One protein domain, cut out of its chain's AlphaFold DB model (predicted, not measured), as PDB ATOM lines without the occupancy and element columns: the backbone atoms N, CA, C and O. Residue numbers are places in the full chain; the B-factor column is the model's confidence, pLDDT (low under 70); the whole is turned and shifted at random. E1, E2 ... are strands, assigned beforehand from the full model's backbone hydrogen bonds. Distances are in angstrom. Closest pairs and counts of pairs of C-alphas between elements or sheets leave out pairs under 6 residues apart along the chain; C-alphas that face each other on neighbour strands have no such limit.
ATOM      1  N   VAL A 844      32.237  14.053  14.449       63.75
ATOM      2  CA  VAL A 844      31.385  13.691  15.590       63.75
ATOM      3  C   VAL A 844      30.939  12.237  15.440       63.75
ATOM      4  O   VAL A 844      30.384  11.848  14.415       63.75
ATOM      5  N   THR A 845      31.162  11.428  16.479       73.19
ATOM      6  CA  THR A 845      30.602  10.071  16.570       73.19
ATOM      7  C   THR A 845      29.364  10.098  17.462       73.19
ATOM      8  O   THR A 845      29.477  10.269  18.674       73.19
ATOM      9  N   PHE A 846      28.178   9.902  16.882       82.69
ATOM     10  CA  PHE A 846      26.915   9.832  17.621       82.69
ATOM     11  C   PHE A 846      26.434   8.381  17.775       82.69
ATOM     12  O   PHE A 846      26.353   7.631  16.804       82.69
ATOM     13  N   THR A 847      26.074   7.983  19.001       85.38
ATOM     14  CA  THR A 847      25.539   6.644  19.303       85.38
ATOM     15  C   THR A 847      24.236   6.742  20.084       85.38
ATOM     16  O   THR A 847      24.182   7.350  21.149       85.38
ATOM     17  N   LYS A 848      23.200   6.047  19.604       85.25
ATOM     18  CA  LYS A 848      21.926   5.874  20.307       85.25
ATOM     19  C   LYS A 848      21.697   4.399  20.639       85.25
ATOM     20  O   LYS A 848      21.803   3.548  19.762       85.25
ATOM     21  N   LYS A 849      21.332   4.103  21.891       85.50
ATOM     22  CA  LYS A 849      21.037   2.735  22.351       85.50
ATOM     23  C   LYS A 849      19.693   2.220  21.825       85.50
ATOM     24  O   LYS A 849      18.755   2.992  21.609       85.50
ATOM     25  N   ASP A 850      19.587   0.901  21.694       85.31
ATOM     26  CA  ASP A 850      18.338   0.238  21.323       85.31
ATOM     27  C   ASP A 850      17.207   0.586  22.297       85.31
ATOM     28  O   ASP A 850      17.398   0.664  23.511       85.31
ATOM     29  N   TYR A 851      16.012   0.797  21.746       85.88
ATOM     30  CA  TYR A 851      14.794   1.160  22.480       85.88
ATOM     31  C   TYR A 851      14.828   2.499  23.236       85.88
ATOM     32  O   TYR A 851      13.843   2.832  23.897       85.88
ATOM     33  N   ALA A 852      15.900   3.291  23.114       85.38
ATOM     34  CA  ALA A 852      15.992   4.607  23.737       85.38
ATOM     35  C   ALA A 852      14.962   5.592  23.151       85.38
ATOM     36  O   ALA A 852      14.732   5.633  21.932       85.38
ATOM     37  N   ASP A 853      14.351   6.401  24.025       88.69
ATOM     38  CA  ASP A 853      13.321   7.370  23.643       88.69
ATOM     39  C   ASP A 853      13.908   8.420  22.696       88.69
ATOM     40  O   ASP A 853      14.764   9.224  23.064       88.69
ATOM     41  N   TRP A 854      13.452   8.386  21.445       87.44
ATOM     42  CA  TRP A 854      13.955   9.241  20.376       87.44
ATOM     43  C   TRP A 854      13.537  10.705  20.530       87.44
ATOM     44  O   TRP A 854      14.113  11.556  19.862       87.44
ATOM     45  N   THR A 855      12.548  11.008  21.373       87.31
ATOM     46  CA  THR A 855      12.059  12.379  21.572       87.31
ATOM     47  C   THR A 855      12.952  13.203  22.500       87.31
ATOM     48  O   THR A 855      12.838  14.430  22.524       87.31
ATOM     49  N   LEU A 856      13.861  12.549  23.230       89.19
ATOM     50  CA  LEU A 856      14.791  13.203  24.144       89.19
ATOM     51  C   LEU A 856      16.032  13.748  23.402       89.19
ATOM     52  O   LEU A 856      16.546  13.057  22.516       89.19
ATOM     53  N   PRO A 857      16.532  14.954  23.754       88.50
ATOM     54  CA  PRO A 857      17.667  15.595  23.084       88.50
ATOM     55  C   PRO A 857      18.940  14.749  23.014       88.50
ATOM     56  O   PRO A 857      19.598  14.730  21.984       88.50
ATOM     57  N   GLU A 858      19.271  14.020  24.077       86.88
ATOM     58  CA  GLU A 858      20.468  13.177  24.168       86.88
ATOM     59  C   GLU A 858      20.453  11.979  23.205       86.88
ATOM     60  O   GLU A 858      21.492  11.391  22.923       86.88
ATOM     61  N   ASN A 859      19.279  11.625  22.674       91.88
ATOM     62  CA  ASN A 859      19.098  10.553  21.698       91.88
ATOM     63  C   ASN A 859      18.898  11.101  20.272       91.88
ATOM     64  O   ASN A 859      18.363  10.392  19.408       91.88
ATOM     65  N   GLN A 860      19.313  12.344  20.023       91.00
ATOM     66  CA  GLN A 860      19.257  13.031  18.734       91.00
ATOM     67  C   GLN A 860      20.617  13.659  18.431       91.00
ATOM     68  O   GLN A 860      21.169  14.364  19.272       91.00
ATOM     69  N   ASP A 861      21.125  13.456  17.219       91.44
ATOM     70  CA  ASP A 861      22.312  14.168  16.753       91.44
ATOM     71  C   ASP A 861      21.902  15.526  16.177       91.44
ATOM     72  O   ASP A 861      21.309  15.607  15.098       91.44
ATOM     73  N   ARG A 862      22.126  16.600  16.933       89.19
ATOM     74  CA  ARG A 862      21.654  17.949  16.591       89.19
ATOM     75  C   ARG A 862      22.732  18.716  15.838       89.19
ATOM     76  O   ARG A 862      23.418  19.555  16.411       89.19
ATOM     77  N   ILE A 863      22.855  18.401  14.552       80.75
ATOM     78  CA  ILE A 863      23.888  18.929  13.650       80.75
ATOM     79  C   ILE A 863      23.714  20.440  13.442       80.75
ATOM     80  O   ILE A 863      24.687  21.190  13.428       80.75
ATOM     81  N   THR A 864      22.469  20.899  13.304       82.44
ATOM     82  CA  THR A 864      22.118  22.326  13.274       82.44
ATOM     83  C   THR A 864      20.842  22.571  14.073       82.44
ATOM     84  O   THR A 864      20.153  21.629  14.474       82.44
ATOM     85  N   ASP A 865      20.464  23.839  14.248       82.81
ATOM     86  CA  ASP A 865      19.195  24.210  14.887       82.81
ATOM     87  C   ASP A 865      17.962  23.590  14.199       82.81
ATOM     88  O   ASP A 865      16.943  23.390  14.858       82.81
ATOM     89  N   ASN A 866      18.067  23.234  12.909       84.62
ATOM     90  CA  ASN A 866      16.960  22.714  12.098       84.62
ATOM     91  C   ASN A 866      17.143  21.256  11.634       84.62
ATOM     92  O   ASN A 866      16.232  20.709  11.014       84.62
ATOM     93  N   VAL A 867      18.286  20.616  11.918       88.06
ATOM     94  CA  VAL A 867      18.582  19.236  11.488       88.06
ATOM     95  C   VAL A 867      19.002  18.387  12.683       88.06
ATOM     96  O   VAL A 867      20.143  18.461  13.143       88.06
ATOM     97  N   TRP A 868      18.065  17.584  13.194       93.00
ATOM     98  CA  TRP A 868      18.256  16.690  14.342       93.00
ATOM     99  C   TRP A 868      18.074  15.232  13.915       93.00
ATOM    100  O   TRP A 868      16.951  14.751  13.763       93.00
ATOM    101  N   ILE A 869      19.168  14.505  13.723       92.94
ATOM    102  CA  ILE A 869      19.151  13.160  13.151       92.94
ATOM    103  C   ILE A 869      18.906  12.112  14.241       92.94
ATOM    104  O   ILE A 869      19.648  11.989  15.214       92.94
ATOM    105  N   THR A 870      17.844  11.318  14.085       92.38
ATOM    106  CA  THR A 870      17.569  10.153  14.942       92.38
ATOM    107  C   THR A 870      16.711   9.118  14.206       92.38
ATOM    108  O   THR A 870      16.341   9.293  13.047       92.38
ATOM    109  N   ARG A 871      16.377   8.011  14.876       91.75
ATOM    110  CA  ARG A 871      15.382   7.034  14.405       91.75
ATOM    111  C   ARG A 871      14.575   6.438  15.552       91.75
ATOM    112  O   ARG A 871      15.084   6.259  16.661       91.75
ATOM    113  N   ALA A 872      13.330   6.061  15.272       86.06
ATOM    114  CA  ALA A 872      12.511   5.260  16.180       86.06
ATOM    115  C   ALA A 872      12.776   3.754  15.984       86.06
ATOM    116  O   ALA A 872      13.280   3.333  14.943       86.06
ATOM    117  N   ASN A 873      12.391   2.935  16.968       87.44
ATOM    118  CA  ASN A 873      12.772   1.515  17.075       87.44
ATOM    119  C   ASN A 873      12.512   0.671  15.813       87.44
ATOM    120  O   ASN A 873      13.258  -0.259  15.531       87.44
ATOM    121  N   THR A 874      11.460   0.978  15.052       83.06
ATOM    122  CA  THR A 874      11.069   0.238  13.838       83.06
ATOM    123  C   THR A 874      11.110   1.087  12.564       83.06
ATOM    124  O   THR A 874      10.623   0.652  11.523       83.06
ATOM    125  N   GLN A 875      11.674   2.297  12.630       87.19
ATOM    126  CA  GLN A 875      11.675   3.277  11.539       87.19
ATOM    127  C   GLN A 875      13.085   3.546  11.001       87.19
ATOM    128  O   GLN A 875      14.076   3.216  11.659       87.19
ATOM    129  N   GLY A 876      13.162   4.122   9.795       86.25
ATOM    130  CA  GLY A 876      14.396   4.677   9.230       86.25
ATOM    131  C   GLY A 876      14.830   5.968   9.933       86.25
ATOM    132  O   GLY A 876      14.192   6.395  10.897       86.25
ATOM    133  N   ILE A 877      15.928   6.565   9.469       91.25
ATOM    134  CA  ILE A 877      16.463   7.823  10.008       91.25
ATOM    135  C   ILE A 877      15.622   9.001   9.509       91.25
ATOM    136  O   ILE A 877      15.308   9.065   8.325       91.25
ATOM    137  N   PHE A 878      15.267   9.924  10.399       92.56
ATOM    138  CA  PHE A 878      14.500  11.127  10.075       92.56
ATOM    139  C   PHE A 878      14.996  12.343  10.864       92.56
ATOM    140  O   PHE A 878      15.738  12.199  11.842       92.56
ATOM    141  N   ASN A 879      14.584  13.535  10.431       93.69
ATOM    142  CA  ASN A 879      14.926  14.799  11.066       93.69
ATOM    143  C   ASN A 879      13.885  15.135  12.148       93.69
ATOM    144  O   ASN A 879      12.807  15.642  11.855       93.69
ATOM    145  N   ALA A 880      14.195  14.870  13.417       90.44
ATOM    146  CA  ALA A 880      13.280  15.087  14.540       90.44
ATOM    147  C   ALA A 880      12.973  16.567  14.844       90.44
ATOM    148  O   ALA A 880      12.093  16.839  15.663       90.44
ATOM    149  N   ALA A 881      13.672  17.520  14.216       89.44
ATOM    150  CA  ALA A 881      13.374  18.945  14.366       89.44
ATOM    151  C   ALA A 881      12.066  19.333  13.653       89.44
ATOM    152  O   ALA A 881      11.315  20.183  14.135       89.44
ATOM    153  N   THR A 882      11.777  18.694  12.518       88.56
ATOM    154  CA  THR A 882      10.642  19.022  11.640       88.56
ATOM    155  C   THR A 882       9.694  17.841  11.428       88.56
ATOM    156  O   THR A 882       8.510  18.037  11.145       88.56
ATOM    157  N   GLU A 883      10.173  16.614  11.629       89.06
ATOM    158  CA  GLU A 883       9.436  15.375  11.418       89.06
ATOM    159  C   GLU A 883       9.152  14.657  12.745       89.06
ATOM    160  O   GLU A 883       9.976  14.602  13.654       89.06
ATOM    161  N   ILE A 884       7.971  14.041  12.849       84.62
ATOM    162  CA  ILE A 884       7.578  13.232  14.020       84.62
ATOM    163  C   ILE A 884       7.557  11.717  13.735       84.62
ATOM    164  O   ILE A 884       7.214  10.932  14.618       84.62
ATOM    165  N   TYR A 885       7.878  11.304  12.500       83.31
ATOM    166  CA  TYR A 885       8.093   9.914  12.072       83.31
ATOM    167  C   TYR A 885       8.786   9.855  10.696       83.31
ATOM    168  O   TYR A 885       8.648  10.776   9.893       83.31
ATOM    169  N   TYR A 886       9.449   8.733  10.391       88.12
ATOM    170  CA  TYR A 886      10.083   8.477   9.087       88.12
ATOM    171  C   TYR A 886       9.079   8.327   7.932       88.12
ATOM    172  O   TYR A 886       8.124   7.547   8.019       88.12
ATOM    173  N   ASN A 887       9.362   8.974   6.803       86.50
ATOM    174  CA  ASN A 887       8.694   8.790   5.518       86.50
ATOM    175  C   ASN A 887       9.719   8.650   4.369       86.50
ATOM    176  O   ASN A 887      10.922   8.655   4.589       86.50
ATOM    177  N   TRP A 888       9.252   8.477   3.126       84.12
ATOM    178  CA  TRP A 888      10.135   8.190   1.981       84.12
ATOM    179  C   TRP A 888      11.046   9.346   1.552       84.12
ATOM    180  O   TRP A 888      11.972   9.115   0.780       84.12
ATOM    181  N   ASN A 889      10.768  10.558   2.028       85.19
ATOM    182  CA  ASN A 889      11.563  11.754   1.778       85.19
ATOM    183  C   ASN A 889      12.385  12.164   3.012       85.19
ATOM    184  O   ASN A 889      13.039  13.198   2.972       85.19
ATOM    185  N   SER A 890      12.340  11.386   4.101       86.94
ATOM    186  CA  SER A 890      13.137  11.643   5.302       86.94
ATOM    187  C   SER A 890      14.613  11.253   5.091       86.94
ATOM    188  O   SER A 890      14.870  10.257   4.402       86.94
ATOM    189  N   PRO A 891      15.578  11.935   5.744       92.44
ATOM    190  CA  PRO A 891      15.385  13.077   6.649       92.44
ATOM    191  C   PRO A 891      15.099  14.391   5.900       92.44
ATOM    192  O   PRO A 891      15.815  14.734   4.961       92.44
ATOM    193  N   ASP A 892      14.074  15.130   6.330       85.38
ATOM    194  CA  ASP A 892      13.690  16.406   5.704       85.38
ATOM    195  C   ASP A 892      14.787  17.471   5.888       85.38
ATOM    196  O   ASP A 892      15.472  17.490   6.915       85.38
ATOM    197  N   ASP A 893      14.942  18.352   4.897       86.75
ATOM    198  CA  ASP A 893      16.020  19.359   4.819       86.75
ATOM    199  C   ASP A 893      17.445  18.759   4.724       86.75
ATOM    200  O   ASP A 893      18.430  19.378   5.125       86.75
ATOM    201  N   THR A 894      17.571  17.532   4.190       84.25
ATOM    202  CA  THR A 894      18.868  16.874   3.949       84.25
ATOM    203  C   THR A 894      18.954  16.217   2.567       84.25
ATOM    204  O   THR A 894      17.964  15.715   2.037       84.25
ATOM    205  N   GLU A 895      20.159  16.168   1.992       84.12
ATOM    206  CA  GLU A 895      20.485  15.381   0.796       84.12
ATOM    207  C   GLU A 895      21.709  14.503   1.081       84.12
ATOM    208  O   GLU A 895      22.660  14.943   1.725       84.12
ATOM    209  N   TRP A 896      21.689  13.252   0.611       80.00
ATOM    210  CA  TRP A 896      22.713  12.255   0.939       80.00
ATOM    211  C   TRP A 896      23.348  11.666  -0.322       80.00
ATOM    212  O   TRP A 896      22.652  11.298  -1.270       80.00
ATOM    213  N   ALA A 897      24.672  11.511  -0.302       79.19
ATOM    214  CA  ALA A 897      25.455  10.852  -1.345       79.19
ATOM    215  C   ALA A 897      26.422   9.828  -0.729       79.19
ATOM    216  O   ALA A 897      26.827   9.952   0.422       79.19
ATOM    217  N   TYR A 898      26.794   8.800  -1.498       66.19
ATOM    218  CA  TYR A 898      27.804   7.821  -1.081       66.19
ATOM    219  C   TYR A 898      29.210   8.321  -1.437       66.19
ATOM    220  O   TYR A 898      29.531   8.444  -2.618       66.19
ATOM    221  N   GLY A 899      30.049   8.556  -0.426       68.25
ATOM    222  CA  GLY A 899      31.445   8.986  -0.573       68.25
ATOM    223  C   GLY A 899      31.843  10.017   0.484       68.25
ATOM    224  O   GLY A 899      30.999  10.466   1.253       68.25
ATOM    225  N   LEU A 900      33.127  10.380   0.526       57.34
ATOM    226  CA  LEU A 900      33.581  11.543   1.294       57.34
ATOM    227  C   LEU A 900      33.241  12.819   0.517       57.34
ATOM    228  O   LEU A 900      33.401  12.851  -0.706       57.34
ATOM    229  N   THR A 901      32.778  13.854   1.215       63.19
ATOM    230  CA  THR A 901      32.618  15.190   0.630       63.19
ATOM    231  C   THR A 901      34.011  15.736   0.311       63.19
ATOM    232  O   THR A 901      34.877  15.721   1.183       63.19
ATOM    233  N   ALA A 902      34.237  16.110  -0.952       49.09
ATOM    234  CA  ALA A 902      35.529  16.581  -1.457       49.09
ATOM    235  C   ALA A 902      35.815  18.036  -1.083       49.09
ATOM    236  O   ALA A 902      34.842  18.827  -1.059       49.09
TER     237      ALA A 902
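This is residues 844 to 902 of the 902 residues of the protein "Choice-of-anchor D domain-containing protein" of Calditrichaeota bacterium (UniProt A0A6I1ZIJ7). With little regular structure, this is a small three-stranded sheet between two long stretches with no named element, residues 844 to 860 and 880 to 902, and the last residues of the second, 895 to 902, stick out as a tail. The 59 printed residues hold no named helix and three strands, E1, E2, E3, a meander, each strand the antiparallel neighbour of the one before; 12 residues are in these elements, the class all strand. The whole is compact, radius of gyration of the C-alphas 11.5 A, spanning 35 by 25 by 22 A.

E1, residues 861 to 864, and E2, residues 867 to 871, form an antiparallel hairpin at 162 degrees, with N 869 and O 861 2.8 A apart. E2 and E3, residues 877 to 879, form another at 148 degrees, with N 878 and O 870 2.9 A apart. Pairing is staggered: E2 pairs with E1 over its residues 867 to 869 and with E3 over its residues 869 to 871. The edge strands E1 and E3 are apart.

E1 begins at C-alpha 861 (22.312, 14.168, 16.753) and is 8.9 A long. E2 is 12.9 A long. E3, 7.2 A, ends at C-alpha 879 (14.926, 14.799, 11.066).

The C-alphas of Tyr 851 and Ala 902, the two farthest apart, are 35.2 A apart. The printed part has no cut, and both links are tight. pLDDT is under 70 at residue 844 and residues 898 to 902.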